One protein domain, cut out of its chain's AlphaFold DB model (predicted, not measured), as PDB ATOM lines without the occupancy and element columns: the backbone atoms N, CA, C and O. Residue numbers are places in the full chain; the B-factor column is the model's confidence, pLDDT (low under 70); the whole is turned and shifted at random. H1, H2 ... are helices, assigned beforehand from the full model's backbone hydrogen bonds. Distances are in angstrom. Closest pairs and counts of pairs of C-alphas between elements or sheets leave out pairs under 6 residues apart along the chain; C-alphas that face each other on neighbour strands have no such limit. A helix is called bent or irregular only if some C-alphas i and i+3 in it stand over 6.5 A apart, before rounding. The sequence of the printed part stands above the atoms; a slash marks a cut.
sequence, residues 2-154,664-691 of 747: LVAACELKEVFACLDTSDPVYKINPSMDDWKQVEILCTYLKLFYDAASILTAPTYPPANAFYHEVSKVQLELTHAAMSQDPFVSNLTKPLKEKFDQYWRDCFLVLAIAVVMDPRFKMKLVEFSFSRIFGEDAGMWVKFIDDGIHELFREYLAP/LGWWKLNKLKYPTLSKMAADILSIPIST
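AT A GLANCE: This is residues 2 to 154 and 664 to 691 of the 747 residues of an uncharacterized protein of Hevea brasiliensis (UniProt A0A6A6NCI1). An elongated, loosely packed row of helices has a three-helix up-and-down bundle, H3, H4 and H5a, in its middle. The bent H6 folds back on itself at one end, next to the small H7 and H8 hairpin, while H1 touches H3 toward the other end and H2, which touches no helix, lies farthest from the mean of the C-alphas. The printed part has 181 residues with eight named helices, H1 to H8 in chain order, and no named strand: all helix. It is loose, with a radius of gyration of the C-alphas of 21.9 A, and spans 78 by 39 by 23 A, only just a rod.

HOW THE PARTS SIT: The longest helix, H6, residues 117 to 151, was assigned as one helix by its hydrogen bonds but is bent, with C-alphas 128 and 131 9.6 A apart. Its arms H6a, residues 117 to 128, and H6b, residues 131 to 151, touch at a shallow tilt of 32 degrees, opposite ways; their closest C-alphas, Ser 126 and Ala 133, are 5.1 A apart. H6a, with residues 124 to 128 alone, touches residues 67 to 74 of H4, residues 59 to 77, closest at Leu 71 and Ile 128, C-alphas 5.1 A apart. H5, residues 82 to 111, also one helix by its hydrogen bonds, is bent, with C-alphas 101 and 104 7.8 A apart; its arms H5a, residues 82 to 101, and H5b, residues 104 to 111, are about perpendicular at 84 degrees. H4 and H5a form a hairpin at a shallow tilt of 33 degrees, only just short of steep; their closest C-alphas, Ala 77 and Ser 85, are 4.5 A apart. H3, residues 28 to 51, forms a hairpin with H4 through residues 40 to 50 alone, closest at Ala 47 and Glu 65, C-alphas 5.5 A apart. H1, residues 2 to 7, touches H3 at residues 31 to 38 alone, closest at Val 3 and Cys 38, C-alphas 6.7 A apart; H2, residues 9 to 18, is close to H3 but not clearly touching, with Lys 9 and Trp 31 C-alphas 7.8 A apart. H7, residues 664 to 669, and H8, residues 677 to 685, form a hairpin, closest at Trp 667 and Ser 678, C-alphas 5.1 A apart; H8 touches H5b, closest at Ala 109 and Leu 685, C-alphas 5.8 A apart. Every O i to N i+4 pair is within hydrogen-bond range in H1, H5b, H7 and H8, against 4 of 6 in H2, 15 of 20 in H3, 12 of 15 in H4, 12 of 16 in H5a, 7 of 8 in H6a and 15 of 17 in H6b.

IN THESE COORDINATES: H1 begins at C-alpha 2, (52.554, 7.143, 78.344), and H8 ends at C-alpha 685, (27.562, 3.660, 53.085). H3 is 34.7 A from first to last C-alpha, H6b 32.7 A, H5a 29.1 A and H4 26.7 A.

THE WHOLE: The C-alphas farthest apart, Pro 20 and Pro 154, are 78.1 A apart. Residues 155 to 663 are not printed, and C-alphas 154 and 664 are 23.5 A apart across this cut. Of the links printed whole, none is long. Mean pLDDT of the printed part is 88.9, with residues 16, 54 to 57 and 154 under 70.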
ATOM      1  N   LEU A   2      52.906   7.177  76.910       89.44
ATOM      2  CA  LEU A   2      52.554   7.143  78.344       89.44
ATOM      3  C   LEU A   2      52.453   5.723  78.936       89.44
ATOM      4  O   LEU A   2      53.010   5.485  79.997       89.44
ATOM      5  N   VAL A   3      51.857   4.765  78.214       89.75
ATOM      6  CA  VAL A   3      51.795   3.345  78.628       89.75
ATOM      7  C   VAL A   3      53.189   2.778  78.944       89.75
ATOM      8  O   VAL A   3      53.414   2.286  80.044       89.75
ATOM      9  N   ALA A   4      54.159   2.970  78.043       89.75
ATOM     10  CA  ALA A   4      55.548   2.550  78.248       89.75
ATOM     11  C   ALA A   4      56.265   3.321  79.379       89.75
ATOM     12  O   ALA A   4      57.230   2.826  79.951       89.75
ATOM     13  N   ALA A   5      55.800   4.524  79.739       88.38
ATOM     14  CA  ALA A   5      56.292   5.210  80.933       88.38
ATOM     15  C   ALA A   5      55.749   4.558  82.218       88.38
ATOM     16  O   ALA A   5      56.510   4.378  83.166       88.38
ATOM     17  N   CYS A   6      54.475   4.141  82.234       87.44
ATOM     18  CA  CYS A   6      53.875   3.401  83.351       87.44
ATOM     19  C   CYS A   6      54.509   2.016  83.551       87.44
ATOM     20  O   CYS A   6      54.718   1.606  84.691       87.44
ATOM     21  N   GLU A   7      54.858   1.315  82.468       89.31
ATOM     22  CA  GLU A   7      55.626   0.057  82.512       89.31
ATOM     23  C   GLU A   7      57.003   0.246  83.174       89.31
ATOM     24  O   GLU A   7      57.477  -0.622  83.902       89.31
ATOM     25  N   LEU A   8      57.624   1.414  82.979       88.62
ATOM     26  CA  LEU A   8      58.945   1.762  83.508       88.62
ATOM     27  C   LEU A   8      58.901   2.550  84.834       88.62
ATOM     28  O   LEU A   8      59.928   3.090  85.250       88.62
ATOM     29  N   LYS A   9      57.760   2.609  85.540       87.31
ATOM     30  CA  LYS A   9      57.596   3.409  86.777       87.31
ATOM     31  C   LYS A   9      58.634   3.118  87.868       87.31
ATOM     32  O   LYS A   9      59.102   4.037  88.539       87.31
ATOM     33  N   GLU A  10      59.071   1.867  87.995       85.44
ATOM     34  CA  GLU A  10      60.131   1.473  88.935       85.44
ATOM     35  C   GLU A  10      61.515   2.008  88.527       85.44
ATOM     36  O   GLU A  10      62.328   2.349  89.387       85.44
ATOM     37  N   VAL A  11      61.776   2.165  87.225       86.88
ATOM     38  CA  VAL A  11      63.013   2.774  86.710       86.88
ATOM     39  C   VAL A  11      63.039   4.268  87.031       86.88
ATOM     40  O   VAL A  11      64.070   4.774  87.465       86.88
ATOM     41  N   PHE A  12      61.905   4.965  86.907       83.81
ATOM     42  CA  PHE A  12      61.790   6.374  87.302       83.81
ATOM     43  C   PHE A  12      62.052   6.590  88.800       83.81
ATOM     44  O   PHE A  12      62.793   7.506  89.156       83.81
ATOM     45  N   ALA A  13      61.554   5.701  89.667       79.56
ATOM     46  CA  ALA A  13      61.885   5.721  91.093       79.56
ATOM     47  C   ALA A  13      63.380   5.430  91.366       79.56
ATOM     48  O   ALA A  13      63.982   6.035  92.253       79.56
ATOM     49  N   CYS A  14      64.011   4.544  90.585       80.94
ATOM     50  CA  CYS A  14      65.450   4.277  90.684       80.94
ATOM     51  C   CYS A  14      66.321   5.456  90.207       80.94
ATOM     52  O   CYS A  14      67.398   5.681  90.772       80.94
ATOM     53  N   LEU A  15      65.884   6.213  89.192       81.69
ATOM     54  CA  LEU A  15      66.651   7.321  88.603       81.69
ATOM     55  C   LEU A  15      66.934   8.447  89.604       81.69
ATOM     56  O   LEU A  15      68.064   8.926  89.646       81.69
ATOM     57  N   ASP A  16      65.976   8.785  90.471       69.50
ATOM     58  CA  ASP A  16      66.129   9.763  91.567       69.50
ATOM     59  C   ASP A  16      67.287   9.410  92.533       69.50
ATOM     60  O   ASP A  16      67.942  10.278  93.106       69.50
ATOM     61  N   THR A  17      67.604   8.115  92.666       75.06
ATOM     62  CA  THR A  17      68.741   7.629  93.474       75.06
ATOM     63  C   THR A  17      70.052   7.473  92.691       75.06
ATOM     64  O   THR A  17      71.110   7.305  93.301       75.06
ATOM     65  N   SER A  18      69.994   7.514  91.354       78.56
ATOM     66  CA  SER A  18      71.086   7.097  90.458       78.56
ATOM     67  C   SER A  18      71.688   8.237  89.628       78.56
ATOM     68  O   SER A  18      72.885   8.204  89.343       78.56
ATOM     69  N   ASP A  19      70.895   9.243  89.250       79.88
ATOM     70  CA  ASP A  19      71.332  10.412  88.480       79.88
ATOM     71  C   ASP A  19      71.102  11.714  89.280       79.88
ATOM     72  O   ASP A  19      69.968  12.179  89.377       79.88
ATOM     73  N   PRO A  20      72.162  12.368  89.801       72.88
ATOM     74  CA  PRO A  20      72.058  13.639  90.532       72.88
ATOM     75  C   PRO A  20      71.504  14.833  89.729       72.88
ATOM     76  O   PRO A  20      71.301  15.912  90.299       72.88
ATOM     77  N   VAL A  21      71.332  14.695  88.410       79.19
ATOM     78  CA  VAL A  21      70.701  15.696  87.536       79.19
ATOM     79  C   VAL A  21      69.189  15.467  87.433       79.19
ATOM     80  O   VAL A  21      68.446  16.429  87.217       79.19
ATOM     81  N   TYR A  22      68.722  14.233  87.641       77.00
ATOM     82  CA  TYR A  22      67.307  13.882  87.620       77.00
ATOM     83  C   TYR A  22      66.602  14.406  88.881       77.00
ATOM     84  O   TYR A  22      67.077  14.223  89.996       77.00
ATOM     85  N   LYS A  23      65.495  15.138  88.700       70.50
ATOM     86  CA  LYS A  23      64.779  15.848  89.787       70.50
ATOM     87  C   LYS A  23      63.256  15.765  89.698       70.50
ATOM     88  O   LYS A  23      62.560  16.456  90.436       70.50
ATOM     89  N   ILE A  24      62.740  14.984  88.754       75.19
ATOM     90  CA  ILE A  24      61.307  14.859  88.479       75.19
ATOM     91  C   ILE A  24      60.918  13.425  88.827       75.19
ATOM     92  O   ILE A  24      60.805  12.589  87.945       75.19
ATOM     93  N   ASN A  25      60.787  13.126  90.119       79.31
ATOM     94  CA  ASN A  25      60.328  11.824  90.594       79.31
ATOM     95  C   ASN A  25      58.787  11.860  90.713       79.31
ATOM     96  O   ASN A  25      58.292  12.536  91.620       79.31
ATOM     97  N   PRO A  26      58.012  11.231  89.802       85.69
ATOM     98  CA  PRO A  26      56.554  11.296  89.847       85.69
ATOM     99  C   PRO A  26      56.038  10.445  91.008       85.69
ATOM    100  O   PRO A  26      56.428   9.284  91.164       85.69
ATOM    101  N   SER A  27      55.155  11.012  91.827       88.06
ATOM    102  CA  SER A  27      54.609  10.320  92.992       88.06
ATOM    103  C   SER A  27      53.677   9.172  92.591       88.06
ATOM    104  O   SER A  27      53.178   9.095  91.467       88.06
ATOM    105  N   MET A  28      53.360   8.293  93.544       85.50
ATOM    106  CA  MET A  28      52.358   7.240  93.335       85.50
ATOM    107  C   MET A  28      50.956   7.779  93.007       85.50
ATOM    108  O   MET A  28      50.144   7.022  92.482       85.50
ATOM    109  N   ASP A  29      50.658   9.049  93.295       88.00
ATOM    110  CA  ASP A  29      49.397   9.690  92.904       88.00
ATOM    111  C   ASP A  29      49.483  10.348  91.518       88.00
ATOM    112  O   ASP A  29      48.485  10.376  90.798       88.00
ATOM    113  N   ASP A  30      50.670  10.781  91.082       89.75
ATOM    114  CA  ASP A  30      50.909  11.199  89.694       89.75
ATOM    115  C   ASP A  30      50.830   9.995  88.744       89.75
ATOM    116  O   ASP A  30      50.203  10.076  87.689       89.75
ATOM    117  N   TRP A  31      51.369   8.834  89.135       91.00
ATOM    118  CA  TRP A  31      51.239   7.607  88.339       91.00
ATOM    119  C   TRP A  31      49.780   7.164  88.165       91.00
ATOM    120  O   TRP A  31      49.399   6.811  87.051       91.00
ATOM    121  N   LYS A  32      48.932   7.275  89.199       90.25
ATOM    122  CA  LYS A  32      47.478   7.036  89.067       90.25
ATOM    123  C   LYS A  32      46.832   8.014  88.086       90.25
ATOM    124  O   LYS A  32      46.019   7.604  87.263       90.25
ATOM    125  N   GLN A  33      47.203   9.295  88.140       90.88
ATOM    126  CA  GLN A  33      46.721  10.303  87.189       90.88
ATOM    127  C   GLN A  33      47.128   9.964  85.744       90.88
ATOM    128  O   GLN A  33      46.313  10.123  84.834       90.88
ATOM    129  N   VAL A  34      48.337   9.432  85.522       91.00
ATOM    130  CA  VAL A  34      48.784   8.958  84.198       91.00
ATOM    131  C   VAL A  34      48.067   7.668  83.772       91.00
ATOM    132  O   VAL A  34      47.702   7.551  82.604       91.00
ATOM    133  N   GLU A  35      47.800   6.723  84.677       91.62
ATOM    134  CA  GLU A  35      47.016   5.503  84.396       91.62
ATOM    135  C   GLU A  35      45.554   5.849  84.008       91.62
ATOM    136  O   GLU A  35      45.029   5.343  83.010       91.62
ATOM    137  N   ILE A  36      44.926   6.805  84.705       91.19
ATOM    138  CA  ILE A  36      43.609   7.374  84.356       91.19
ATOM    139  C   ILE A  36      43.659   8.092  82.995       91.19
ATOM    140  O   ILE A  36      42.797   7.873  82.141       91.19
ATOM    141  N   LEU A  37      44.689   8.910  82.748       90.88
ATOM    142  CA  LEU A  37      44.891   9.596  81.468       90.88
ATOM    143  C   LEU A  37      45.055   8.608  80.304       90.88
ATOM    144  O   LEU A  37      44.448   8.801  79.253       90.88
ATOM    145  N   CYS A  38      45.815   7.525  80.491       91.75
ATOM    146  CA  CYS A  38      45.947   6.459  79.495       91.75
ATOM    147  C   CYS A  38      44.602   5.789  79.197       91.75
ATOM    148  O   CYS A  38      44.332   5.475  78.042       91.75
ATOM    149  N   THR A  39      43.748   5.614  80.210       91.50
ATOM    150  CA  THR A  39      42.418   5.005  80.053       91.50
ATOM    151  C   THR A  39      41.522   5.843  79.136       91.50
ATOM    152  O   THR A  39      40.959   5.310  78.182       91.50
ATOM    153  N   TYR A  40      41.443   7.163  79.344       90.69
ATOM    154  CA  TYR A  40      40.630   8.035  78.483       90.69
ATOM    155  C   TYR A  40      41.266   8.313  77.118       90.69
ATOM    156  O   TYR A  40      40.548   8.378  76.123       90.69
ATOM    157  N   LEU A  41      42.597   8.416  77.025       90.44
ATOM    158  CA  LEU A  41      43.280   8.518  75.729       90.44
ATOM    159  C   LEU A  41      43.151   7.234  74.900       90.44
ATOM    160  O   LEU A  41      43.125   7.322  73.673       90.44
ATOM    161  N   LYS A  42      43.020   6.059  75.535       90.81
ATOM    162  CA  LYS A  42      42.786   4.802  74.819       90.81
ATOM    163  C   LYS A  42      41.477   4.827  74.023       90.81
ATOM    164  O   LYS A  42      41.478   4.343  72.905       90.81
ATOM    165  N   LEU A  43      40.410   5.455  74.523       90.94
ATOM    166  CA  LEU A  43      39.146   5.579  73.777       90.94
ATOM    167  C   LEU A  43      39.347   6.263  72.412       90.94
ATOM    168  O   LEU A  43      38.835   5.797  71.398       90.94
ATOM    169  N   PHE A  44      40.142   7.336  72.376       88.88
ATOM    170  CA  PHE A  44      40.492   8.029  71.133       88.88
ATOM    171  C   PHE A  44      41.478   7.238  70.270       88.88
ATOM    172  O   PHE A  44      41.402   7.326  69.050       88.88
ATOM    173  N   TYR A  45      42.398   6.482  70.878       88.56
ATOM    174  CA  TYR A  45      43.327   5.613  70.151       88.56
ATOM    175  C   TYR A  45      42.598   4.451  69.467       88.56
ATOM    176  O   TYR A  45      42.804   4.233  68.279       88.56
ATOM    177  N   ASP A  46      41.720   3.749  70.187       87.94
ATOM    178  CA  ASP A  46      40.925   2.635  69.668       87.94
ATOM    179  C   ASP A  46      40.046   3.121  68.500       87.94
ATOM    180  O   ASP A  46      40.101   2.548  67.414       87.94
ATOM    181  N   ALA A  47      39.339   4.248  68.663       87.38
ATOM    182  CA  ALA A  47      38.577   4.865  67.577       87.38
ATOM    183  C   ALA A  47      39.475   5.280  66.394       87.38
ATOM    184  O   ALA A  47      39.231   4.882  65.258       87.38
ATOM    185  N   ALA A  48      40.555   6.031  66.628       84.06
ATOM    186  CA  ALA A  48      41.446   6.464  65.552       84.06
ATOM    187  C   ALA A  48      42.181   5.296  64.868       84.06
ATOM    188  O   ALA A  48      42.565   5.434  63.710       84.06
ATOM    189  N   SER A  49      42.315   4.133  65.519       83.44
ATOM    190  CA  SER A  49      42.896   2.940  64.896       83.44
ATOM    191  C   SER A  49      42.064   2.438  63.707       83.44
ATOM    192  O   SER A  49      42.642   2.002  62.712       83.44
ATOM    193  N   ILE A  50      40.734   2.611  63.755       81.38
ATOM    194  CA  ILE A  50      39.811   2.320  62.645       81.38
ATOM    195  C   ILE A  50      40.043   3.282  61.470       81.38
ATOM    196  O   ILE A  50      40.029   2.858  60.320       81.38
ATOM    197  N   LEU A  51      40.339   4.560  61.737       75.12
ATOM    198  CA  LEU A  51      40.716   5.527  60.692       75.12
ATOM    199  C   LEU A  51      42.064   5.179  60.031       75.12
ATOM    200  O   LEU A  51      42.318   5.596  58.903       75.12
ATOM    201  N   THR A  52      42.922   4.424  60.725       74.12
ATOM    202  CA  THR A  52      44.200   3.907  60.208       74.12
ATOM    203  C   THR A  52      44.143   2.459  59.706       74.12
ATOM    204  O   THR A  52      45.193   1.863  59.465       74.12
ATOM    205  N   ALA A  53      42.953   1.876  59.538       72.94
ATOM    206  CA  ALA A  53      42.809   0.589  58.860       72.94
ATOM    207  C   ALA A  53      43.262   0.707  57.385       72.94
ATOM    208  O   ALA A  53      43.062   1.757  56.778       72.94
ATOM    209  N   PRO A  54      43.874  -0.331  56.781       60.78
ATOM    210  CA  PRO A  54      44.377  -0.258  55.404       60.78
ATOM    211  C   PRO A  54      43.258  -0.124  54.356       60.78
ATOM    212  O   PRO A  54      43.492   0.397  53.267       60.78
ATOM    213  N   THR A  55      42.046  -0.568  54.688       67.44
ATOM    214  CA  THR A  55      40.807  -0.301  53.954       67.44
ATOM    215  C   THR A  55      40.086   0.892  54.581       67.44
ATOM    216  O   THR A  55      40.035   1.008  55.803       67.44
ATOM    217  N   TYR A  56      39.496   1.776  53.768       65.56
ATOM    218  CA  TYR A  56      38.620   2.832  54.286       65.56
ATOM    219  C   TYR A  56      37.329   2.190  54.820       65.56
ATOM    220  O   TYR A  56      36.588   1.611  54.025       65.56
ATOM    221  N   PRO A  57      37.031   2.267  56.128       68.94
ATOM    222  CA  PRO A  57      35.841   1.634  56.669       68.94
ATOM    223  C   PRO A  57      34.592   2.473  56.339       68.94
ATOM    224  O   PRO A  57      34.656   3.710  56.396       68.94
ATOM    225  N   PRO A  58      33.454   1.827  56.023       74.62
ATOM    226  CA  PRO A  58      32.202   2.517  55.731       74.62
ATOM    227  C   PRO A  58      31.651   3.229  56.974       74.62
ATOM    228  O   PRO A  58      31.929   2.854  58.120       74.62
ATOM    229  N   ALA A  59      30.849   4.273  56.757       81.56
ATOM    230  CA  ALA A  59      30.410   5.189  57.813       81.56
ATOM    231  C   ALA A  59      29.647   4.514  58.980       81.56
ATOM    232  O   ALA A  59      29.737   4.976  60.122       81.56
ATOM    233  N   ASN A  60      28.946   3.402  58.729       84.44
ATOM    234  CA  ASN A  60      28.251   2.612  59.755       84.44
ATOM    235  C   ASN A  60      29.220   1.935  60.744       84.44
ATOM    236  O   ASN A  60      28.949   1.915  61.946       84.44
ATOM    237  N   ALA A  61      30.367   1.432  60.275       84.38
ATOM    238  CA  ALA A  61      31.333   0.710  61.108       84.38
ATOM    239  C   ALA A  61      31.935   1.599  62.214       84.38
ATOM    240  O   ALA A  61      32.183   1.142  63.331       84.38
ATOM    241  N   PHE A  62      32.121   2.892  61.932       86.19
ATOM    242  CA  PHE A  62      32.720   3.842  62.873       86.19
ATOM    243  C   PHE A  62      31.754   4.295  63.982       86.19
ATOM    244  O   PHE A  62      32.192   4.577  65.101       86.19
ATOM    245  N   TYR A  63      30.439   4.331  63.717       89.88
ATOM    246  CA  TYR A  63      29.417   4.836  64.651       89.88
ATOM    247  C   TYR A  63      29.503   4.203  66.049       89.88
ATOM    248  O   TYR A  63      29.317   4.901  67.049       89.88
ATOM    249  N   HIS A  64      29.808   2.903  66.129       87.88
ATOM    250  CA  HIS A  64      29.951   2.179  67.394       87.88
ATOM    251  C   HIS A  64      31.032   2.781  68.301       87.88
ATOM    252  O   HIS A  64      30.762   3.063  69.471       87.88
ATOM    253  N   GLU A  65      32.234   3.013  67.772       88.25
ATOM    254  CA  GLU A  65      33.349   3.560  68.549       88.25
ATOM    255  C   GLU A  65      33.141   5.043  68.872       88.25
ATOM    256  O   GLU A  65      33.358   5.452  70.011       88.25
ATOM    257  N   VAL A  66      32.614   5.847  67.943       88.81
ATOM    258  CA  VAL A  66      32.314   7.266  68.223       88.81
ATOM    259  C   VAL A  66      31.231   7.404  69.300       88.81
ATOM    260  O   VAL A  66      31.375   8.211  70.219       88.81
ATOM    261  N   SER A  67      30.182   6.577  69.255       90.88
ATOM    262  CA  SER A  67      29.119   6.560  70.274       90.88
ATOM    263  C   SER A  67      29.631   6.093  71.641       90.88
ATOM    264  O   SER A  67      29.220   6.625  72.674       90.88
ATOM    265  N   LYS A  68      30.566   5.136  71.666       91.88
ATOM    266  CA  LYS A  68      31.274   4.670  72.870       91.88
ATOM    267  C   LYS A  68      32.167   5.767  73.462       91.88
ATOM    268  O   LYS A  68      32.094   6.007  74.665       91.88
ATOM    269  N   VAL A  69      32.931   6.490  72.638       93.00
ATOM    270  CA  VAL A  69      33.705   7.672  73.066       93.00
ATOM    271  C   VAL A  69      32.768   8.743  73.642       93.00
ATOM    272  O   VAL A  69      33.019   9.237  74.742       93.00
ATOM    273  N   GLN A  70      31.650   9.050  72.969       93.19
ATOM    274  CA  GLN A  70      30.672  10.034  73.451       93.19
ATOM    275  C   GLN A  70      30.069   9.637  74.804       93.19
ATOM    276  O   GLN A  70      29.940  10.479  75.697       93.19
ATOM    277  N   LEU A  71      29.720   8.359  74.976       93.00
ATOM    278  CA  LEU A  71      29.156   7.823  76.211       93.00
ATOM    279  C   LEU A  71      30.141   7.924  77.383       93.00
ATOM    280  O   LEU A  71      29.816   8.517  78.414       93.00
ATOM    281  N   GLU A  72      31.351   7.385  77.222       94.00
ATOM    282  CA  GLU A  72      32.349   7.334  78.294       94.00
ATOM    283  C   GLU A  72      32.847   8.735  78.686       94.00
ATOM    284  O   GLU A  72      33.005   9.020  79.874       94.00
ATOM    285  N   LEU A  73      33.013   9.656  77.725       93.75
ATOM    286  CA  LEU A  73      33.337  11.057  78.024       93.75
ATOM    287  C   LEU A  73      32.184  11.792  78.717       93.75
ATOM    288  O   LEU A  73      32.436  12.628  79.586       93.75
ATOM    289  N   THR A  74      30.926  11.493  78.372       91.94
ATOM    290  CA  THR A  74      29.755  12.075  79.050       91.94
ATOM    291  C   THR A  74      29.691  11.619  80.506       91.94
ATOM    292  O   THR A  74      29.593  12.455  81.404       91.94
ATOM    293  N   HIS A  75      29.838  10.316  80.751       91.81
ATOM    294  CA  HIS A  75      29.871   9.751  82.099       91.81
ATOM    295  C   HIS A  75      31.060  10.282  82.921       91.81
ATOM    296  O   HIS A  75      30.881  10.726  84.057       91.81
ATOM    297  N   ALA A  76      32.264  10.326  82.344       92.50
ATOM    298  CA  ALA A  76      33.462  10.798  83.036       92.50
ATOM    299  C   ALA A  76      33.442  12.307  83.341       92.50
ATOM    300  O   ALA A  76      33.851  12.717  84.429       92.50
ATOM    301  N   ALA A  77      32.893  13.138  82.448       92.50
ATOM    302  CA  ALA A  77      32.727  14.570  82.707       92.50
ATOM    303  C   ALA A  77      31.775  14.840  83.892       92.50
ATOM    304  O   ALA A  77      31.965  15.822  84.618       92.50
ATOM    305  N   MET A  78      30.802  13.949  84.119       90.75
ATOM    306  CA  MET A  78      29.885  13.948  85.270       90.75
ATOM    307  C   MET A  78      30.449  13.250  86.525       90.75
ATOM    308  O   MET A  78      29.760  13.189  87.544       90.75
ATOM    309  N   SER A  79      31.686  12.738  86.489       93.25
ATOM    310  CA  SER A  79      32.313  12.063  87.631       93.25
ATOM    311  C   SER A  79      32.408  12.964  88.868       93.25
ATOM    312  O   SER A  79      32.671  14.165  88.774       93.25
ATOM    313  N   GLN A  80      32.250  12.355  90.046       93.12
ATOM    314  CA  GLN A  80      32.460  13.014  91.339       93.12
ATOM    315  C   GLN A  80      33.949  13.231  91.657       93.12
ATOM    316  O   GLN A  80      34.267  14.024  92.541       93.12
ATOM    317  N   ASP A  81      34.858  12.551  90.949       92.38
ATOM    318  CA  ASP A  81      36.301  12.773  91.056       92.38
ATOM    319  C   ASP A  81      36.689  14.074  90.315       92.38
ATOM    320  O   ASP A  81      36.536  14.151  89.087       92.38
ATOM    321  N   PRO A  82      37.219  15.099  91.018       91.19
ATOM    322  CA  PRO A  82      37.622  16.354  90.393       91.19
ATOM    323  C   PRO A  82      38.736  16.195  89.355       91.19
ATOM    324  O   PRO A  82      38.763  16.970  88.402       91.19
ATOM    325  N   PHE A  83      39.644  15.224  89.500       90.62
ATOM    326  CA  PHE A  83      40.694  14.979  88.511       90.62
ATOM    327  C   PHE A  83      40.091  14.434  87.215       90.62
ATOM    328  O   PHE A  83      40.281  15.033  86.157       90.62
ATOM    329  N   VAL A  84      39.297  13.360  87.301       92.31
ATOM    330  CA  VAL A  84      38.620  12.754  86.138       92.31
ATOM    331  C   VAL A  84      37.731  13.776  85.432       92.31
ATOM    332  O   VAL A  84      37.805  13.922  84.211       92.31
ATOM    333  N   SER A  85      36.930  14.527  86.190       93.75
ATOM    334  CA  SER A  85      36.005  15.515  85.630       93.75
ATOM    335  C   SER A  85      36.741  16.691  84.968       93.75
ATOM    336  O   SER A  85      36.383  17.091  83.861       93.75
ATOM    337  N   ASN A  86      37.808  17.221  85.585       92.75
ATOM    338  CA  ASN A  86      38.602  18.311  84.999       92.75
ATOM    339  C   ASN A  86      39.443  17.857  83.794       92.75
ATOM    340  O   ASN A  86      39.656  18.649  82.881       92.75
ATOM    341  N   LEU A  87      39.898  16.601  83.771       91.00
ATOM    342  CA  LEU A  87      40.603  16.016  82.632       91.00
ATOM    343  C   LEU A  87      39.667  15.796  81.435       91.00
ATOM    344  O   LEU A  87      40.027  16.099  80.299       91.00
ATOM    345  N   THR A  88      38.473  15.252  81.670       93.50
ATOM    346  CA  THR A  88      37.592  14.801  80.582       93.50
ATOM    347  C   THR A  88      36.695  15.896  80.015       93.50
ATOM    348  O   THR A  88      36.377  15.826  78.831       93.50
ATOM    349  N   LYS A  89      36.363  16.955  80.771       94.00
ATOM    350  CA  LYS A  89      35.583  18.099  80.254       94.00
ATOM    351  C   LYS A  89      36.196  18.747  78.996       94.00
ATOM    352  O   LYS A  89      35.493  18.779  77.992       94.00
ATOM    353  N   PRO A  90      37.481  19.161  78.950       92.81
ATOM    354  CA  PRO A  90      38.066  19.762  77.742       92.81
ATOM    355  C   PRO A  90      38.195  18.792  76.556       92.81
ATOM    356  O   PRO A  90      38.244  19.224  75.404       92.81
ATOM    357  N   LEU A  91      38.278  17.485  76.826       91.62
ATOM    358  CA  LEU A  91      38.270  16.437  75.799       91.62
ATOM    359  C   LEU A  91      36.860  16.286  75.214       91.62
ATOM    360  O   LEU A  91      36.701  16.306  73.994       91.62
ATOM    361  N   LYS A  92      35.837  16.233  76.076       93.25
ATOM    362  CA  LYS A  92      34.426  16.190  75.682       93.25
ATOM    363  C   LYS A  92      34.008  17.452  74.926       93.25
ATOM    364  O   LYS A  92      33.428  17.330  73.862       93.25
ATOM    365  N   GLU A  93      34.356  18.646  75.402       93.56
ATOM    366  CA  GLU A  93      34.007  19.920  74.748       93.56
ATOM    367  C   GLU A  93      34.554  20.027  73.315       93.56
ATOM    368  O   GLU A  93      33.910  20.627  72.454       93.56
ATOM    369  N   LYS A  94      35.723  19.436  73.035       90.06
ATOM    370  CA  LYS A  94      36.274  19.323  71.673       90.06
ATOM    371  C   LYS A  94      35.570  18.246  70.853       90.06
ATOM    372  O   LYS A  94      35.263  18.471  69.686       90.06
ATOM    373  N   PHE A  95      35.301  17.092  71.450       91.69
ATOM    374  CA  PHE A  95      34.649  15.978  70.769       91.69
ATOM    375  C   PHE A  95      33.165  16.258  70.458       91.69
ATOM    376  O   PHE A  95      32.696  15.902  69.386       91.69
ATOM    377  N   ASP A  96      32.462  17.014  71.309       91.56
ATOM    378  CA  ASP A  96      31.092  17.513  71.101       91.56
ATOM    379  C   ASP A  96      30.962  18.463  69.893       91.56
ATOM    380  O   ASP A  96      29.850  18.685  69.409       91.56
ATOM    381  N   GLN A  97      32.068  19.052  69.418       89.44
ATOM    382  CA  GLN A  97      32.097  19.831  68.174       89.44
ATOM    383  C   GLN A  97      32.136  18.881  66.972       89.44
ATOM    384  O   GLN A  97      31.227  18.913  66.153       89.44
ATOM    385  N   TYR A  98      33.102  17.956  66.940       85.38
ATOM    386  CA  TYR A  98      33.189  16.919  65.904       85.38
ATOM    387  C   TYR A  98      31.893  16.095  65.790       85.38
ATOM    388  O   TYR A  98      31.330  15.970  64.705       85.38
ATOM    389  N   TRP A  99      31.373  15.602  66.922       89.19
ATOM    390  CA  TRP A  99      30.129  14.836  66.989       89.19
ATOM    391  C   TRP A  99      28.958  15.601  66.372       89.19
ATOM    392  O   TRP A  99      28.243  15.046  65.547       89.19
ATOM    393  N   ARG A 100      28.778  16.884  66.718       88.00
ATOM    394  CA  ARG A 100      27.686  17.728  66.201       88.00
ATOM    395  C   ARG A 100      27.665  17.813  64.678       88.00
ATOM    396  O   ARG A 100      26.577  17.856  64.109       88.00
ATOM    397  N   ASP A 101      28.835  17.828  64.053       84.69
ATOM    398  CA  ASP A 101      28.962  18.040  62.614       84.69
ATOM    399  C   ASP A 101      28.809  16.729  61.816       84.69
ATOM    400  O   ASP A 101      28.380  16.770  60.664       84.69
ATOM    401  N   CYS A 102      29.092  15.558  62.414       85.56
ATOM    402  CA  CYS A 102      29.051  14.262  61.717       85.56
ATOM    403  C   CYS A 102      27.942  13.283  62.160       85.56
ATOM    404  O   CYS A 102      27.598  12.386  61.387       85.56
ATOM    405  N   PHE A 103      27.377  13.403  63.372       89.38
ATOM    406  CA  PHE A 103      26.552  12.337  63.976       89.38
ATOM    407  C   PHE A 103      25.339  11.918  63.139       89.38
ATOM    408  O   PHE A 103      24.996  10.740  63.140       89.38
ATOM    409  N   LEU A 104      24.703  12.853  62.423       91.88
ATOM    410  CA  LEU A 104      23.526  12.572  61.598       91.88
ATOM    411  C   LEU A 104      23.863  11.603  60.455       91.88
ATOM    412  O   LEU A 104      23.135  10.639  60.245       91.88
ATOM    413  N   VAL A 105      24.993  11.807  59.770       91.44
ATOM    414  CA  VAL A 105      25.437  10.926  58.676       91.44
ATOM    415  C   VAL A 105      25.821   9.549  59.217       91.44
ATOM    416  O   VAL A 105      25.388   8.541  58.667       91.44
ATOM    417  N   LEU A 106      26.558   9.491  60.334       92.38
ATOM    418  CA  LEU A 106      26.939   8.219  60.965       92.38
ATOM    419  C   LEU A 106      25.716   7.434  61.472       92.38
ATOM    420  O   LEU A 106      25.666   6.213  61.346       92.38
ATOM    421  N   ALA A 107      24.719   8.130  62.028       94.69
ATOM    422  CA  ALA A 107      23.475   7.522  62.483       94.69
ATOM    423  C   ALA A 107      22.638   7.005  61.307       94.69
ATOM    424  O   ALA A 107      22.199   5.861  61.356       94.69
ATOM    425  N   ILE A 108      22.457   7.785  60.233       95.19
ATOM    426  CA  ILE A 108      21.722   7.321  59.044       95.19
ATOM    427  C   ILE A 108      22.457   6.148  58.379       95.19
ATOM    428  O   ILE A 108      21.804   5.175  58.015       95.19
ATOM    429  N   ALA A 109      23.793   6.162  58.303       94.88
ATOM    430  CA  ALA A 109      24.572   5.022  57.813       94.88
ATOM    431  C   ALA A 109      24.318   3.743  58.635       94.88
ATOM    432  O   ALA A 109      24.148   2.673  58.062       94.88
ATOM    433  N   VAL A 110      24.216   3.847  59.965       95.06
ATOM    434  CA  VAL A 110      23.795   2.727  60.827       95.06
ATOM    435  C   VAL A 110      22.336   2.324  60.612       95.06
ATOM    436  O   VAL A 110      22.027   1.136  60.656       95.06
ATOM    437  N   VAL A 111      21.433   3.269  60.344       96.81
ATOM    438  CA  VAL A 111      20.043   2.935  60.005       96.81
ATOM    439  C   VAL A 111      19.965   2.197  58.661       96.81
ATOM    440  O   VAL A 111      19.124   1.314  58.517       96.81
ATOM    441  N   MET A 112      20.875   2.469  57.719       95.94
ATOM    442  CA  MET A 112      21.051   1.704  56.473       95.94
ATOM    443  C   MET A 112      21.737   0.337  56.663       95.94
ATOM    444  O   MET A 112      21.925  -0.374  55.683       95.94
ATOM    445  N   ASP A 113      22.094  -0.074  57.883       94.56
ATOM    446  CA  ASP A 113      22.538  -1.446  58.157       94.56
ATOM    447  C   ASP A 113      21.340  -2.289  58.650       94.56
ATOM    448  O   ASP A 113      20.799  -2.018  59.733       94.56
ATOM    449  N   PRO A 114      20.906  -3.325  57.904       94.50
ATOM    450  CA  PRO A 114      19.705  -4.105  58.221       94.50
ATOM    451  C   PRO A 114      19.828  -4.922  59.518       94.50
ATOM    452  O   PRO A 114      18.817  -5.370  60.061       94.50
ATOM    453  N   ARG A 115      21.043  -5.084  60.062       93.56
ATOM    454  CA  ARG A 115      21.304  -5.722  61.365       93.56
ATOM    455  C   ARG A 115      21.069  -4.774  62.548       93.56
ATOM    456  O   ARG A 115      21.032  -5.218  63.698       93.56
ATOM    457  N   PHE A 116      20.943  -3.467  62.290       93.25
ATOM    458  CA  PHE A 116      20.918  -2.418  63.314       93.25
ATOM    459  C   PHE A 116      19.696  -1.496  63.227       93.25
ATOM    460  O   PHE A 116      19.043  -1.270  64.254       93.25
ATOM    461  N   LYS A 117      19.383  -0.980  62.030       95.06
ATOM    462  CA  LYS A 117      18.283  -0.039  61.750       95.06
ATOM    463  C   LYS A 117      18.206   1.092  62.802       95.06
ATOM    464  O   LYS A 117      19.215   1.501  63.378       95.06
ATOM    465  N   MET A 118      17.008   1.602  63.103       96.00
ATOM    466  CA  MET A 118      16.813   2.607  64.163       96.00
ATOM    467  C   MET A 118      17.095   2.059  65.579       96.00
ATOM    468  O   MET A 118      17.395   2.822  66.497       96.00
ATOM    469  N   LYS A 119      17.072   0.733  65.772       95.06
ATOM    470  CA  LYS A 119      17.176   0.087  67.093       95.06
ATOM    471  C   LYS A 119      18.546   0.280  67.749       95.06
ATOM    472  O   LYS A 119      18.615   0.460  68.966       95.06
ATOM    473  N   LEU A 120      19.631   0.311  66.969       93.44
ATOM    474  CA  LEU A 120      20.955   0.660  67.500       93.44
ATOM    475  C   LEU A 120      21.059   2.149  67.875       93.44
ATOM    476  O   LEU A 120      21.701   2.474  68.877       93.44
ATOM    477  N   VAL A 121      20.405   3.045  67.129       94.62
ATOM    478  CA  VAL A 121      20.341   4.484  67.447       94.62
ATOM    479  C   VAL A 121      19.548   4.715  68.737       94.62
ATOM    480  O   VAL A 121      20.063   5.351  69.655       94.62
ATOM    481  N   GLU A 122      18.355   4.120  68.862       95.38
ATOM    482  CA  GLU A 122      17.541   4.097  70.090       95.38
ATOM    483  C   GLU A 122      18.358   3.638  71.307       95.38
ATOM    484  O   GLU A 122      18.451   4.349  72.312       95.38
ATOM    485  N   PHE A 123      19.005   2.471  71.203       94.50
ATOM    486  CA  PHE A 123      19.838   1.917  72.270       94.50
ATOM    487  C   PHE A 123      20.990   2.856  72.649       94.50
ATOM    488  O   PHE A 123      21.203   3.132  73.832       94.50
ATOM    489  N   SER A 124      21.717   3.378  71.662       92.31
ATOM    490  CA  SER A 124      22.913   4.194  71.900       92.31
ATOM    491  C   SER A 124      22.550   5.549  72.507       92.31
ATOM    492  O   SER A 124      23.147   5.971  73.500       92.31
ATOM    493  N   PHE A 125      21.516   6.207  71.981       92.94
ATOM    494  CA  PHE A 125      21.067   7.511  72.464       92.94
ATOM    495  C   PHE A 125      20.393   7.420  73.837       92.94
ATOM    496  O   PHE A 125      20.606   8.315  74.652       92.94
ATOM    497  N   SER A 126      19.690   6.322  74.157       94.81
ATOM    498  CA  SER A 126      19.160   6.090  75.515       94.81
ATOM    499  C   SER A 126      20.253   6.084  76.592       94.81
ATOM    500  O   SER A 126      20.024   6.537  77.712       94.81
ATOM    501  N   ARG A 127      21.469   5.635  76.246       92.88
ATOM    502  CA  ARG A 127      22.628   5.613  77.152       92.88
ATOM    503  C   ARG A 127      23.376   6.947  77.197       92.88
ATOM    504  O   ARG A 127      23.869   7.309  78.257       92.88
ATOM    505  N   ILE A 128      23.469   7.658  76.070       90.12
ATOM    506  CA  ILE A 128      24.205   8.933  75.959       90.12
ATOM    507  C   ILE A 128      23.400  10.117  76.521       90.12
ATOM    508  O   ILE A 128      23.967  10.972  77.197       90.12
ATOM    509  N   PHE A 129      22.092  10.173  76.245       89.38
ATOM    510  CA  PHE A 129      21.231  11.328  76.544       89.38
ATOM    511  C   PHE A 129      20.163  11.059  77.617       89.38
ATOM    512  O   PHE A 129      19.533  12.002  78.092       89.38
ATOM    513  N   GLY A 130      19.948   9.803  78.024       90.50
ATOM    514  CA  GLY A 130      18.978   9.460  79.067       90.50
ATOM    515  C   GLY A 130      17.549   9.871  78.698       90.50
ATOM    516  O   GLY A 130      17.012   9.423  77.687       90.50
ATOM    517  N   GLU A 131      16.933  10.729  79.514       90.75
ATOM    518  CA  GLU A 131      15.552  11.203  79.313       90.75
ATOM    519  C   GLU A 131      15.381  12.016  78.012       90.75
ATOM    520  O   GLU A 131      14.346  11.905  77.354       90.75
ATOM    521  N   ASP A 132      16.411  12.750  77.573       91.94
ATOM    522  CA  ASP A 132      16.382  13.541  76.330       91.94
ATOM    523  C   ASP A 132      16.508  12.683  75.054       91.94
ATOM    524  O   ASP A 132      16.331  13.187  73.940       91.94
ATOM    525  N   ALA A 133      16.800  11.381  75.172       93.75
ATOM    526  CA  ALA A 133      17.083  10.506  74.030       93.75
ATOM    527  C   ALA A 133      15.958  10.472  72.983       93.75
ATOM    528  O   ALA A 133      16.242  10.418  71.788       93.75
ATOM    529  N   GLY A 134      14.691  10.568  73.405       94.88
ATOM    530  CA  GLY A 134      13.542  10.591  72.492       94.88
ATOM    531  C   GLY A 134      13.540  11.788  71.532       94.88
ATOM    532  O   GLY A 134      13.080  11.659  70.399       94.88
ATOM    533  N   MET A 135      14.110  12.931  71.937       95.88
ATOM    534  CA  MET A 135      14.278  14.097  71.061       95.88
ATOM    535  C   MET A 135      15.308  13.813  69.962       95.88
ATOM    536  O   MET A 135      15.077  14.127  68.796       95.88
ATOM    537  N   TRP A 136      16.428  13.186  70.327       93.19
ATOM    538  CA  TRP A 136      17.518  12.872  69.403       93.19
ATOM    539  C   TRP A 136      17.173  11.727  68.451       93.19
ATOM    540  O   TRP A 136      17.476  11.830  67.267       93.19
ATOM    541  N   VAL A 137      16.494  10.677  68.926       96.31
ATOM    542  CA  VAL A 137      15.980   9.602  68.060       96.31
ATOM    543  C   VAL A 137      14.997  10.181  67.044       96.31
ATOM    544  O   VAL A 137      15.162   9.939  65.851       96.31
ATOM    545  N   LYS A 138      14.050  11.032  67.476       96.06
ATOM    546  CA  LYS A 138      13.132  11.697  66.540       96.06
ATOM    547  C   LYS A 138      13.858  12.611  65.547       96.06
ATOM    548  O   LYS A 138      13.450  12.683  64.399       96.06
ATOM    549  N   PHE A 139      14.937  13.287  65.945       95.62
ATOM    550  CA  PHE A 139      15.722  14.106  65.015       95.62
ATOM    551  C   PHE A 139      16.387  13.272  63.901       95.62
ATOM    552  O   PHE A 139      16.404  13.707  62.752       95.62
ATOM    553  N   ILE A 140      16.892  12.069  64.213       96.00
ATOM    554  CA  ILE A 140      17.390  11.137  63.186       96.00
ATOM    555  C   ILE A 140      16.237  10.639  62.306       96.00
ATOM    556  O   ILE A 140      16.381  10.608  61.088       96.00
ATOM    557  N   ASP A 141      15.093  10.306  62.909       96.44
ATOM    558  CA  ASP A 141      13.893   9.814  62.224       96.44
ATOM    559  C   ASP A 141      13.277  10.844  61.251       96.44
ATOM    560  O   ASP A 141      13.102  10.554  60.067       96.44
ATOM    561  N   ASP A 142      13.035  12.083  61.695       96.31
ATOM    562  CA  ASP A 142      12.580  13.184  60.831       96.31
ATOM    563  C   ASP A 142      13.574  13.416  59.670       96.31
ATOM    564  O   ASP A 142      13.155  13.684  58.539       96.31
ATOM    565  N   GLY A 143      14.882  13.292  59.947       95.31
ATOM    566  CA  GLY A 143      15.978  13.529  59.004       95.31
ATOM    567  C   GLY A 143      16.154  12.441  57.940       95.31
ATOM    568  O   GLY A 143      16.308  12.774  56.765       95.31
ATOM    569  N   ILE A 144      16.074  11.155  58.298       96.44
ATOM    570  CA  ILE A 144      16.105  10.062  57.308       96.44
ATOM    571  C   ILE A 144      14.863  10.096  56.412       96.44
ATOM    572  O   ILE A 144      14.978   9.933  55.198       96.44
ATOM    573  N   HIS A 145      13.693  10.415  56.975       95.44
ATOM    574  CA  HIS A 145      12.481  10.626  56.189       95.44
ATOM    575  C   HIS A 145      12.568  11.876  55.295       95.44
ATOM    576  O   HIS A 145      11.946  11.898  54.233       95.44
ATOM    577  N   GLU A 146      13.306  12.926  55.677       95.31
ATOM    578  CA  GLU A 146      13.570  14.073  54.793       95.31
ATOM    579  C   GLU A 146      14.492  13.695  53.637       95.31
ATOM    580  O   GLU A 146      14.127  13.938  52.487       95.31
ATOM    581  N   LEU A 147      15.601  13.011  53.918       94.75
ATOM    582  CA  LEU A 147      16.538  12.552  52.896       94.75
ATOM    583  C   LEU A 147      15.866  11.601  51.893       94.75
ATOM    584  O   LEU A 147      15.948  11.818  50.687       94.75
ATOM    585  N   PHE A 148      15.104  10.616  52.370       95.19
ATOM    586  CA  PHE A 148      14.350   9.694  51.514       95.19
ATOM    587  C   PHE A 148      13.355  10.420  50.582       95.19
ATOM    588  O   PHE A 148      13.227  10.065  49.409       95.19
ATOM    589  N   ARG A 149      12.708  11.500  51.051       93.94
ATOM    590  CA  ARG A 149      11.850  12.352  50.202       93.94
ATOM    591  C   ARG A 149      12.628  13.108  49.119       93.94
ATOM    592  O   ARG A 149      12.035  13.409  48.084       93.94
ATOM    593  N   GLU A 150      13.913  13.407  49.318       93.88
ATOM    594  CA  GLU A 150      14.760  13.988  48.266       93.88
ATOM    595  C   GLU A 150      15.117  12.949  47.190       93.88
ATOM    596  O   GLU A 150      15.022  13.266  46.006       93.88
ATOM    597  N   TYR A 151      15.405  11.691  47.555       92.75
ATOM    598  CA  TYR A 151      15.639  10.605  46.582       92.75
ATOM    599  C   TYR A 151      14.379  10.211  45.786       92.75
ATOM    600  O   TYR A 151      14.489   9.784  44.635       92.75
ATOM    601  N   LEU A 152      13.183  10.387  46.359       88.00
ATOM    602  CA  LEU A 152      11.910  10.239  45.638       88.00
ATOM    603  C   LEU A 152      11.613  11.394  44.663       88.00
ATOM    604  O   LEU A 152      10.720  11.265  43.821       88.00
ATOM    605  N   ALA A 153      12.306  12.534  44.755       83.50
ATOM    606  CA  ALA A 153      12.061  13.668  43.872       83.50
ATOM    607  C   ALA A 153      12.696  13.414  42.488       83.50
ATOM    608  O   ALA A 153      13.918  13.288  42.392       83.50
ATOM    609  N   PRO A 154      11.923  13.372  41.382       55.34
ATOM    610  CA  PRO A 154      12.454  13.006  40.071       55.34
ATOM    611  C   PRO A 154      13.356  14.107  39.491       55.34
ATOM    612  O   PRO A 154      12.886  14.999  38.787       55.34
ATOM    613  N   LEU A 664      26.584  -3.612  51.444       91.00
ATOM    614  CA  LEU A 664      26.390  -3.090  50.086       91.00
ATOM    615  C   LEU A 664      25.858  -4.181  49.150       91.00
ATOM    616  O   LEU A 664      24.912  -3.924  48.406       91.00
ATOM    617  N   GLY A 665      26.392  -5.397  49.239       90.19
ATOM    618  CA  GLY A 665      25.873  -6.602  48.591       90.19
ATOM    619  C   GLY A 665      24.419  -6.888  48.971       90.19
ATOM    620  O   GLY A 665      23.584  -7.100  48.091       90.19
ATOM    621  N   TRP A 666      24.059  -6.766  50.252       93.69
ATOM    622  CA  TRP A 666      22.667  -6.919  50.679       93.69
ATOM    623  C   TRP A 666      21.724  -5.900  50.012       93.69
ATOM    624  O   TRP A 666      20.661  -6.286  49.521       93.69
ATOM    625  N   TRP A 667      22.119  -4.623  49.908       95.62
ATOM    626  CA  TRP A 667      21.354  -3.605  49.163       95.62
ATOM    627  C   TRP A 667      21.396  -3.800  47.635       95.62
ATOM    628  O   TRP A 667      20.439  -3.445  46.951       95.62
ATOM    629  N   LYS A 668      22.467  -4.384  47.077       92.81
ATOM    630  CA  LYS A 668      22.582  -4.764  45.652       92.81
ATOM    631  C   LYS A 668      21.524  -5.817  45.294       92.81
ATOM    632  O   LYS A 668      20.848  -5.648  44.280       92.81
ATOM    633  N   LEU A 669      21.337  -6.822  46.156       93.38
ATOM    634  CA  LEU A 669      20.321  -7.878  46.032       93.38
ATOM    635  C   LEU A 669      18.899  -7.353  46.299       93.38
ATOM    636  O   LEU A 669      18.014  -7.475  45.454       93.38
ATOM    637  N   ASN A 670      18.675  -6.660  47.423       93.38
ATOM    638  CA  ASN A 670      17.343  -6.185  47.838       93.38
ATOM    639  C   ASN A 670      16.804  -4.999  47.008       93.38
ATOM    640  O   ASN A 670      15.742  -4.450  47.303       93.38
ATOM    641  N   LYS A 671      17.493  -4.613  45.932       92.38
ATOM    642  CA  LYS A 671      17.175  -3.480  45.055       92.38
ATOM    643  C   LYS A 671      15.814  -3.560  44.357       92.38
ATOM    644  O   LYS A 671      15.274  -2.513  44.004       92.38
ATOM    645  N   LEU A 672      15.260  -4.756  44.152       87.75
ATOM    646  CA  LEU A 672      13.904  -4.921  43.608       87.75
ATOM    647  C   LEU A 672      12.831  -4.561  44.646       87.75
ATOM    648  O   LEU A 672      11.879  -3.853  44.324       87.75
ATOM    649  N   LYS A 673      13.035  -4.981  45.900       90.81
ATOM    650  CA  LYS A 673      12.174  -4.670  47.051       90.81
ATOM    651  C   LYS A 673      12.313  -3.210  47.498       90.81
ATOM    652  O   LYS A 673      11.333  -2.573  47.868       90.81
ATOM    653  N   TYR A 674      13.534  -2.677  47.430       94.81
ATOM    654  CA  TYR A 674      13.901  -1.351  47.925       94.81
ATOM    655  C   TYR A 674      14.622  -0.498  46.855       94.81
ATOM    656  O   TYR A 674      15.824  -0.213  46.974       94.81
ATOM    657  N   PRO A 675      13.929  -0.082  45.778       93.12
ATOM    658  CA  PRO A 675      14.544   0.580  44.629       93.12
ATOM    659  C   PRO A 675      15.057   2.001  44.900       93.12
ATOM    660  O   PRO A 675      15.822   2.517  44.082       93.12
ATOM    661  N   THR A 676      14.666   2.660  45.992       94.62
ATOM    662  CA  THR A 676      15.074   4.030  46.354       94.62
ATOM    663  C   THR A 676      16.105   4.015  47.479       94.62
ATOM    664  O   THR A 676      17.164   4.631  47.345       94.62
ATOM    665  N   LEU A 677      15.848   3.252  48.545       95.81
ATOM    666  CA  LEU A 677      16.762   3.036  49.661       95.81
ATOM    667  C   LEU A 677      18.049   2.374  49.193       95.81
ATOM    668  O   LEU A 677      19.099   2.820  49.618       95.81
ATOM    669  N   SER A 678      18.024   1.413  48.264       95.38
ATOM    670  CA  SER A 678      19.275   0.804  47.774       95.38
ATOM    671  C   SER A 678      20.200   1.816  47.085       95.38
ATOM    672  O   SER A 678      21.413   1.627  47.076       95.38
ATOM    673  N   LYS A 679      19.655   2.918  46.540       94.62
ATOM    674  CA  LYS A 679      20.460   4.048  46.041       94.62
ATOM    675  C   LYS A 679      20.985   4.889  47.205       94.62
ATOM    676  O   LYS A 679      22.187   5.079  47.326       94.62
ATOM    677  N   MET A 680      20.088   5.319  48.097       95.50
ATOM    678  CA  MET A 680      20.427   6.133  49.270       95.50
ATOM    679  C   MET A 680      21.454   5.447  50.188       95.50
ATOM    680  O   MET A 680      22.375   6.087  50.681       95.50
ATOM    681  N   ALA A 681      21.332   4.137  50.387       94.88
ATOM    682  CA  ALA A 681      22.250   3.310  51.148       94.88
ATOM    683  C   ALA A 681      23.599   3.171  50.441       94.88
ATOM    684  O   ALA A 681      24.620   3.351  51.095       94.88
ATOM    685  N   ALA A 682      23.629   2.929  49.124       92.69
ATOM    686  CA  ALA A 682      24.877   2.914  48.364       92.69
ATOM    687  C   ALA A 682      25.613   4.263  48.462       92.69
ATOM    688  O   ALA A 682      26.800   4.283  48.788       92.69
ATOM    689  N   ASP A 683      24.906   5.381  48.280       92.94
ATOM    690  CA  ASP A 683      25.479   6.731  48.350       92.94
ATOM    691  C   ASP A 683      25.957   7.111  49.770       92.94
ATOM    692  O   ASP A 683      26.938   7.842  49.906       92.94
ATOM    693  N   ILE A 684      25.314   6.609  50.835       92.69
ATOM    694  CA  ILE A 684      25.665   6.912  52.240       92.69
ATOM    695  C   ILE A 684      26.732   5.966  52.807       92.69
ATOM    696  O   ILE A 684      27.654   6.414  53.490       92.69
ATOM    697  N   LEU A 685      26.623   4.659  52.563       91.12
ATOM    698  CA  LEU A 685      27.562   3.660  53.085       91.12
ATOM    699  C   LEU A 685      28.923   3.746  52.383       91.12
ATOM    700  O   LEU A 685      29.943   3.486  53.018       91.12
ATOM    701  N   SER A 686      28.951   4.195  51.122       87.69
ATOM    702  CA  SER A 686      30.189   4.456  50.372       87.69
ATOM    703  C   SER A 686      30.928   5.730  50.807       87.69
ATOM    704  O   SER A 686      31.993   6.016  50.261       87.69
ATOM    705  N   ILE A 687      30.407   6.518  51.761       85.94
ATOM    706  CA  ILE A 687      31.106   7.706  52.274       85.94
ATOM    707  C   ILE A 687      32.340   7.249  53.074       85.94
ATOM    708  O   ILE A 687      32.178   6.653  54.145       85.94
ATOM    709  N   PRO A 688      33.576   7.554  52.624       78.75
ATOM    710  CA  PRO A 688      34.769   7.220  53.385       78.75
ATOM    711  C   PRO A 688      34.833   8.098  54.634       78.75
ATOM    712  O   PRO A 688      34.734   9.325  54.565       78.75
ATOM    713  N   ILE A 689      35.047   7.472  55.790       77.06
ATOM    714  CA  ILE A 689      35.041   8.156  57.091       77.06
ATOM    715  C   ILE A 689      36.135   9.234  57.242       77.06
ATOM    716  O   ILE A 689      36.036  10.128  58.082       77.06
ATOM    717  N   SER A 690      37.186   9.156  56.421       73.88
ATOM    718  CA  SER A 690      38.319  10.078  56.405       73.88
ATOM    719  C   SER A 690      38.680  10.449  54.968       73.88
ATOM    720  O   SER A 690      38.914   9.580  54.133       73.88
ATOM    721  N   THR A 691      38.816  11.749  54.700       71.81
ATOM    722  CA  THR A 691      39.413  12.282  53.459       71.81
ATOM    723  C   THR A 691      40.946  12.210  53.459       71.81
ATOM    724  O   THR A 691      41.597  12.548  52.470       71.81
TER     725      THR A 691